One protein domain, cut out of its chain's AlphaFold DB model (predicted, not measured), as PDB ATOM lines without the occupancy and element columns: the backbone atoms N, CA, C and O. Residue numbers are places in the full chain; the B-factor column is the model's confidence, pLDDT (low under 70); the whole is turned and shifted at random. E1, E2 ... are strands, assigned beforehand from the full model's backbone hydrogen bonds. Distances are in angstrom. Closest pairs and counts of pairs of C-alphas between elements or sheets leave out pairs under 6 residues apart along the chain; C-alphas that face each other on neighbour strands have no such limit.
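What this domain is: This is residues 2 to 58 of the 308 residues of an uncharacterized protein of Thelohanellus kitauei (UniProt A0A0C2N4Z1). Two strand hairpins, the longer E1 and E2 and the shorter E3 and E4, make an open frame, joined at one end by residues 30 to 36. The printed part has 57 residues with four named strands, E1 to E4 in chain order, and no named helix; each hairpin is a two-stranded antiparallel sheet. The class is all strand, with 24 of the 57 residues in named elements. The whole is loose, with a radius of gyration of the C-alphas of 13.6 A and spans of 37 by 25 by 20 A.

How they stand to each other: E1, residues 7 to 13, and E2, residues 23 to 29, form a hairpin, antiparallel at 160 degrees; N 11 and O 25 are within hydrogen-bond range at 2.9 A. E3, residues 37 to 41, and E4, residues 48 to 52, form another, antiparallel at 156 degrees, with N 38 and O 51 at 2.8 A. E2 and E3 are apart.

Where its parts are: E1 begins at C-alpha 7 (181.159, 147.103, 199.073) and spans 19.5 A; E2 spans 19.3 A. E4 ends at C-alpha 52 (168.708, 155.864, 198.565).

The domain as a whole: The C-alphas of Ser 2 and Ser 18 are the two farthest apart, 40.7 A. The printed part has no cut, and its three links are short. Confidence is under 70 at residues 2 to 5, 31 to 34, 41 to 46 and 54 to 58.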
ATOM      1  N   SER A   2     181.239 131.340 198.350       50.06
ATOM      2  CA  SER A   2     181.197 132.512 199.231       50.06
ATOM      3  C   SER A   2     180.605 133.678 198.447       50.06
ATOM      4  O   SER A   2     181.222 134.184 197.513       50.06
ATOM      5  N   GLU A   3     179.380 134.068 198.786       55.97
ATOM      6  CA  GLU A   3     178.813 135.324 198.302       55.97
ATOM      7  C   GLU A   3     179.705 136.464 198.803       55.97
ATOM      8  O   GLU A   3     179.786 136.722 200.006       55.97
ATOM      9  N   ARG A   4     180.444 137.097 197.889       68.50
ATOM     10  CA  ARG A   4     181.230 138.293 198.194       68.50
ATOM     11  C   ARG A   4     180.306 139.503 198.084       68.50
ATOM     12  O   ARG A   4     179.626 139.667 197.075       68.50
ATOM     13  N   TYR A   5     180.281 140.326 199.127       69.19
ATOM     14  CA  TYR A   5     179.635 141.636 199.091       69.19
ATOM     15  C   TYR A   5     180.334 142.539 198.064       69.19
ATOM     16  O   TYR A   5     181.519 142.359 197.781       69.19
ATOM     17  N   ILE A   6     179.598 143.501 197.504       72.62
ATOM     18  CA  ILE A   6     180.143 144.461 196.532       72.62
ATOM     19  C   ILE A   6     181.016 145.484 197.246       72.62
ATOM     20  O   ILE A   6     182.108 145.810 196.786       72.62
ATOM     21  N   GLN A   7     180.522 146.002 198.370       80.94
ATOM     22  CA  GLN A   7     181.159 147.103 199.073       80.94
ATOM     23  C   GLN A   7     180.878 147.040 200.572       80.94
ATOM     24  O   GLN A   7     179.788 146.668 201.006       80.94
ATOM     25  N   GLU A   8     181.875 147.433 201.350       83.44
ATOM     26  CA  GLU A   8     181.801 147.645 202.792       83.44
ATOM     27  C   GLU A   8     182.091 149.121 203.051       83.44
ATOM     28  O   GLU A   8     183.027 149.685 202.481       83.44
ATOM     29  N   PHE A   9     181.261 149.772 203.863       82.00
ATOM     30  CA  PHE A   9     181.460 151.174 204.214       82.00
ATOM     31  C   PHE A   9     180.919 151.492 205.606       82.00
ATOM     32  O   PHE A   9     180.085 150.784 206.171       82.00
ATOM     33  N   GLN A  10     181.421 152.583 206.181       84.62
ATOM     34  CA  GLN A  10     181.099 153.005 207.539       84.62
ATOM     35  C   GLN A  10     180.543 154.426 207.522       84.62
ATOM     36  O   GLN A  10     181.104 155.309 206.874       84.62
ATOM     37  N   VAL A  11     179.445 154.646 208.244       82.38
ATOM     38  CA  VAL A  11     178.835 155.970 208.418       82.38
ATOM     39  C   VAL A  11     179.021 156.408 209.859       82.38
ATOM     40  O   VAL A  11     178.578 155.730 210.789       82.38
ATOM     41  N   TYR A  12     179.652 157.562 210.035       82.44
ATOM     42  CA  TYR A  12     179.893 158.176 211.334       82.44
ATOM     43  C   TYR A  12     178.911 159.325 211.536       82.44
ATOM     44  O   TYR A  12     178.919 160.294 210.776       82.44
ATOM     45  N   LEU A  13     178.076 159.233 212.567       79.38
ATOM     46  CA  LEU A  13     177.145 160.296 212.924       79.38
ATOM     47  C   LEU A  13     177.743 161.144 214.043       79.38
ATOM     48  O   LEU A  13     178.104 160.617 215.092       79.38
ATOM     49  N   ARG A  14     177.807 162.459 213.848       79.31
ATOM     50  CA  ARG A  14     178.275 163.439 214.840       79.31
ATOM     51  C   ARG A  14     177.343 164.645 214.863       79.31
ATOM     52  O   ARG A  14     176.756 164.980 213.840       79.31
ATOM     53  N   VAL A  15     177.218 165.297 216.019       73.06
ATOM     54  CA  VAL A  15     176.421 166.537 216.161       73.06
ATOM     55  C   VAL A  15     177.095 167.755 215.542       73.06
ATOM     56  O   VAL A  15     176.412 168.689 215.142       73.06
ATOM     57  N   HIS A  16     178.426 167.752 215.488       78.69
ATOM     58  CA  HIS A  16     179.247 168.834 214.964       78.69
ATOM     59  C   HIS A  16     180.597 168.266 214.518       78.69
ATOM     60  O   HIS A  16     181.029 167.224 215.015       78.69
ATOM     61  N   GLU A  17     181.270 168.926 213.578       77.00
ATOM     62  CA  GLU A  17     182.515 168.417 212.993       77.00
ATOM     63  C   GLU A  17     183.697 168.377 213.967       77.00
ATOM     64  O   GLU A  17     184.529 167.476 213.869       77.00
ATOM     65  N   SER A  18     183.725 169.291 214.940       75.44
ATOM     66  CA  SER A  18     184.775 169.400 215.964       75.44
ATOM     67  C   SER A  18     184.677 168.356 217.082       75.44
ATOM     68  O   SER A  18     185.456 168.390 218.034       75.44
ATOM     69  N   ILE A  19     183.708 167.443 217.004       77.56
ATOM     70  CA  ILE A  19     183.363 166.523 218.083       77.56
ATOM     71  C   ILE A  19     183.482 165.074 217.603       77.56
ATOM     72  O   ILE A  19     183.151 164.782 216.447       77.56
ATOM     73  N   PRO A  20     183.910 164.143 218.482       79.25
ATOM     74  CA  PRO A  20     183.845 162.715 218.203       79.25
ATOM     75  C   PRO A  20     182.455 162.262 217.741       79.25
ATOM     76  O   PRO A  20     181.422 162.804 218.139       79.25
ATOM     77  N   TYR A  21     182.422 161.232 216.901       80.50
ATOM     78  CA  TYR A  21     181.158 160.657 216.464       80.50
ATOM     79  C   TYR A  21     180.397 160.031 217.641       80.50
ATOM     80  O   TYR A  21     180.977 159.455 218.558       80.50
ATOM     81  N   ILE A  22     179.076 160.161 217.595       75.25
ATOM     82  CA  ILE A  22     178.122 159.614 218.559       75.25
ATOM     83  C   ILE A  22     177.862 158.140 218.269       75.25
ATOM     84  O   ILE A  22     177.781 157.330 219.187       75.25
ATOM     85  N   THR A  23     177.719 157.801 216.989       74.38
ATOM     86  CA  THR A  23     177.524 156.424 216.547       74.38
ATOM     87  C   THR A  23     178.271 156.164 215.248       74.38
ATOM     88  O   THR A  23     178.536 157.076 214.456       74.38
ATOM     89  N   LYS A  24     178.631 154.899 215.062       80.81
ATOM     90  CA  LYS A  24     179.287 154.365 213.880       80.81
ATOM     91  C   LYS A  24     178.441 153.200 213.387       80.81
ATOM     92  O   LYS A  24     178.326 152.190 214.073       80.81
ATOM     93  N   ASN A  25     177.881 153.339 212.196       80.44
ATOM     94  CA  ASN A  25     177.116 152.284 211.548       80.44
ATOM     95  C   ASN A  25     177.998 151.601 210.503       80.44
ATOM     96  O   ASN A  25     178.707 152.276 209.750       80.44
ATOM     97  N   HIS A  26     177.970 150.271 210.478       83.19
ATOM     98  CA  HIS A  26     178.789 149.466 209.580       83.19
ATOM     99  C   HIS A  26     177.902 148.734 208.574       83.19
ATOM    100  O   HIS A  26     177.106 147.881 208.972       83.19
ATOM    101  N   PHE A  27     178.039 149.084 207.295       81.75
ATOM    102  CA  PHE A  27     177.192 148.608 206.210       81.75
ATOM    103  C   PHE A  27     177.944 147.677 205.269       81.75
ATOM    104  O   PHE A  27     179.094 147.929 204.907       81.75
ATOM    105  N   PHE A  28     177.227 146.663 204.797       82.69
ATOM    106  CA  PHE A  28     177.632 145.812 203.689       82.69
ATOM    107  C   PHE A  28     176.569 145.875 202.598       82.69
ATOM    108  O   PHE A  28     175.377 145.695 202.872       82.69
ATOM    109  N   LEU A  29     177.019 146.114 201.370       79.81
ATOM    110  CA  LEU A  29     176.181 146.195 200.185       79.81
ATOM    111  C   LEU A  29     176.250 144.887 199.394       79.81
ATOM    112  O   LEU A  29     177.332 144.472 198.966       79.81
ATOM    113  N   TRP A  30     175.103 144.243 199.194       77.25
ATOM    114  CA  TRP A  30     174.990 143.018 198.404       77.25
ATOM    115  C   TRP A  30     174.715 143.310 196.922       77.25
ATOM    116  O   TRP A  30     174.151 144.358 196.594       77.25
ATOM    117  N   PRO A  31     175.092 142.391 196.012       68.38
ATOM    118  CA  PRO A  31     174.762 142.519 194.602       68.38
ATOM    119  C   PRO A  31     173.258 142.567 194.366       68.38
ATOM    120  O   PRO A  31     172.524 141.763 194.938       68.38
ATOM    121  N   SER A  32     172.834 143.437 193.442       68.25
ATOM    122  CA  SER A  32     171.443 143.654 192.998       68.25
ATOM    123  C   SER A  32     170.649 144.642 193.854       68.25
ATOM    124  O   SER A  32     169.680 144.239 194.483       68.25
ATOM    125  N   THR A  33     171.020 145.927 193.869       65.00
ATOM    126  CA  THR A  33     170.217 146.986 194.504       65.00
ATOM    127  C   THR A  33     169.134 147.525 193.569       65.00
ATOM    128  O   THR A  33     169.399 147.842 192.411       65.00
ATOM    129  N   GLU A  34     167.908 147.641 194.073       68.25
ATOM    130  CA  GLU A  34     166.803 148.302 193.364       68.25
ATOM    131  C   GLU A  34     166.759 149.793 193.718       68.25
ATOM    132  O   GLU A  34     167.218 150.189 194.792       68.25
ATOM    133  N   ASP A  35     166.183 150.615 192.834       75.94
ATOM    134  CA  ASP A  35     165.989 152.053 193.059       75.94
ATOM    135  C   ASP A  35     164.951 152.300 194.167       75.94
ATOM    136  O   ASP A  35     163.757 152.464 193.918       75.94
ATOM    137  N   THR A  36     165.399 152.235 195.423       73.56
ATOM    138  CA  THR A  36     164.539 152.325 196.607       73.56
ATOM    139  C   THR A  36     165.165 153.182 197.700       73.56
ATOM    140  O   THR A  36     166.387 153.233 197.874       73.56
ATOM    141  N   VAL A  37     164.302 153.857 198.464       75.56
ATOM    142  CA  VAL A  37     164.676 154.573 199.686       75.56
ATOM    143  C   VAL A  37     164.386 153.676 200.880       75.56
ATOM    144  O   VAL A  37     163.263 153.212 201.061       75.56
ATOM    145  N   GLN A  38     165.398 153.457 201.709       73.25
ATOM    146  CA  GLN A  38     165.308 152.675 202.934       73.25
ATOM    147  C   GLN A  38     165.460 153.608 204.132       73.25
ATOM    148  O   GLN A  38     166.414 154.384 204.197       73.25
ATOM    149  N   ALA A  39     164.525 153.537 205.076       77.00
ATOM    150  CA  ALA A  39     164.650 154.189 206.373       77.00
ATOM    151  C   ALA A  39     165.286 153.203 207.357       77.00
ATOM    152  O   ALA A  39     164.786 152.097 207.553       77.00
ATOM    153  N   ILE A  40     166.406 153.601 207.942       74.69
ATOM    154  CA  ILE A  40     167.198 152.801 208.864       74.69
ATOM    155  C   ILE A  40     167.318 153.597 210.155       74.69
ATOM    156  O   ILE A  40     167.930 154.664 210.176       74.69
ATOM    157  N   ASP A  41     166.752 153.081 211.236       68.75
ATOM    158  CA  ASP A  41     166.967 153.669 212.552       68.75
ATOM    159  C   ASP A  41     168.428 153.442 212.966       68.75
ATOM    160  O   ASP A  41     168.966 152.333 212.840       68.75
ATOM    161  N   ASP A  42     169.101 154.501 213.416       67.94
ATOM    162  CA  ASP A  42     170.466 154.372 213.907       67.94
ATOM    163  C   ASP A  42     170.508 153.572 215.220       67.94
ATOM    164  O   ASP A  42     169.516 153.414 215.933       67.94
ATOM    165  N   PHE A  43     171.695 153.062 215.555       62.16
ATOM    166  CA  PHE A  43     171.911 152.183 216.709       62.16
ATOM    167  C   PHE A  43     171.280 152.682 218.023       62.16
ATOM    168  O   PHE A  43     170.813 151.888 218.838       62.16
ATOM    169  N   SER A  44     171.307 153.996 218.248       61.62
ATOM    170  CA  SER A  44     170.816 154.614 219.478       61.62
ATOM    171  C   SER A  44     169.380 155.147 219.343       61.62
ATOM    172  O   SER A  44     168.855 155.722 220.301       61.62
ATOM    173  N   GLY A  45     168.733 154.995 218.181       65.06
ATOM    174  CA  GLY A  45     167.459 155.623 217.802       65.06
ATOM    175  C   GLY A  45     167.497 157.156 217.870       65.06
ATOM    176  O   GLY A  45     166.493 157.802 218.174       65.06
ATOM    177  N   VAL A  46     168.689 157.731 217.793       65.44
ATOM    178  CA  VAL A  46     168.999 159.156 217.846       65.44
ATOM    179  C   VAL A  46     168.712 159.821 216.501       65.44
ATOM    180  O   VAL A  46     168.301 160.982 216.483       65.44
ATOM    181  N   ALA A  47     168.891 159.098 215.398       70.12
ATOM    182  CA  ALA A  47     168.642 159.590 214.054       70.12
ATOM    183  C   ALA A  47     168.066 158.497 213.151       70.12
ATOM    184  O   ALA A  47     168.433 157.329 213.249       70.12
ATOM    185  N   ASN A  48     167.225 158.917 212.211       70.62
ATOM    186  CA  ASN A  48     166.769 158.062 211.124       70.62
ATOM    187  C   ASN A  48     167.676 158.330 209.925       70.62
ATOM    188  O   ASN A  48     167.751 159.460 209.432       70.62
ATOM    189  N   LEU A  49     168.383 157.303 209.472       75.81
ATOM    190  CA  LEU A  49     169.180 157.344 208.261       75.81
ATOM    191  C   LEU A  49     168.301 156.935 207.080       75.81
ATOM    192  O   LEU A  49     167.781 155.826 207.036       75.81
ATOM    193  N   PHE A  50     168.169 157.817 206.095       75.88
ATOM    194  CA  PHE A  50     167.519 157.486 204.832       75.88
ATOM    195  C   PHE A  50     168.599 157.175 203.799       75.88
ATOM    196  O   PHE A  50     169.417 158.038 203.482       75.88
ATOM    197  N   VAL A  51     168.621 155.943 203.294       73.19
ATOM    198  CA  VAL A  51     169.574 155.490 202.275       73.19
ATOM    199  C   VAL A  51     168.831 155.299 200.962       73.19
ATOM    200  O   VAL A  51     167.878 154.528 200.901       73.19
ATOM    201  N   HIS A  52     169.257 156.002 199.914       75.25
ATOM    202  CA  HIS A  52     168.708 155.864 198.565       75.25
ATOM    203  C   HIS A  52     169.706 155.125 197.675       75.25
ATOM    204  O   HIS A  52     170.820 155.607 197.465       75.25
ATOM    205  N   PHE A  53     169.312 153.964 197.156       70.06
ATOM    206  CA  PHE A  53     170.118 153.213 196.195       70.06
ATOM    207  C   PHE A  53     169.795 153.668 194.783       70.06
ATOM    208  O   PHE A  53     168.635 153.671 194.395       70.06
ATOM    209  N   LYS A  54     170.821 154.018 194.007       66.62
ATOM    210  CA  LYS A  54     170.678 154.333 192.585       66.62
ATOM    211  C   LYS A  54     171.418 153.288 191.751       66.62
ATOM    212  O   LYS A  54     172.640 153.203 191.881       66.62
ATOM    213  N   PRO A  55     170.728 152.493 190.917       65.94
ATOM    214  CA  PRO A  55     171.396 151.579 189.999       65.94
ATOM    215  C   PRO A  55     172.192 152.366 188.949       65.94
ATOM    216  O   PRO A  55     171.669 153.327 188.388       65.94
ATOM    217  N   GLU A  56     173.410 151.934 188.610       63.44
ATOM    218  CA  GLU A  56     174.243 152.575 187.567       63.44
ATOM    219  C   GLU A  56     173.537 152.691 186.203       63.44
ATOM    220  O   GLU A  56     173.826 153.603 185.434       63.44
ATOM    221  N   ALA A  57     172.586 151.796 185.909       57.81
ATOM    222  CA  ALA A  57     171.818 151.790 184.662       57.81
ATOM    223  C   ALA A  57     170.645 152.788 184.637       57.81
ATOM    224  O   ALA A  57     170.089 153.056 183.570       57.81
ATOM    225  N   SER A  58     170.250 153.344 185.787       56.47
ATOM    226  CA  SER A  58     169.296 154.450 185.804       56.47
ATOM    227  C   SER A  58     170.030 155.679 185.284       56.47
ATOM    228  O   SER A  58     170.993 156.125 185.907       56.47
TER     229      SER A  58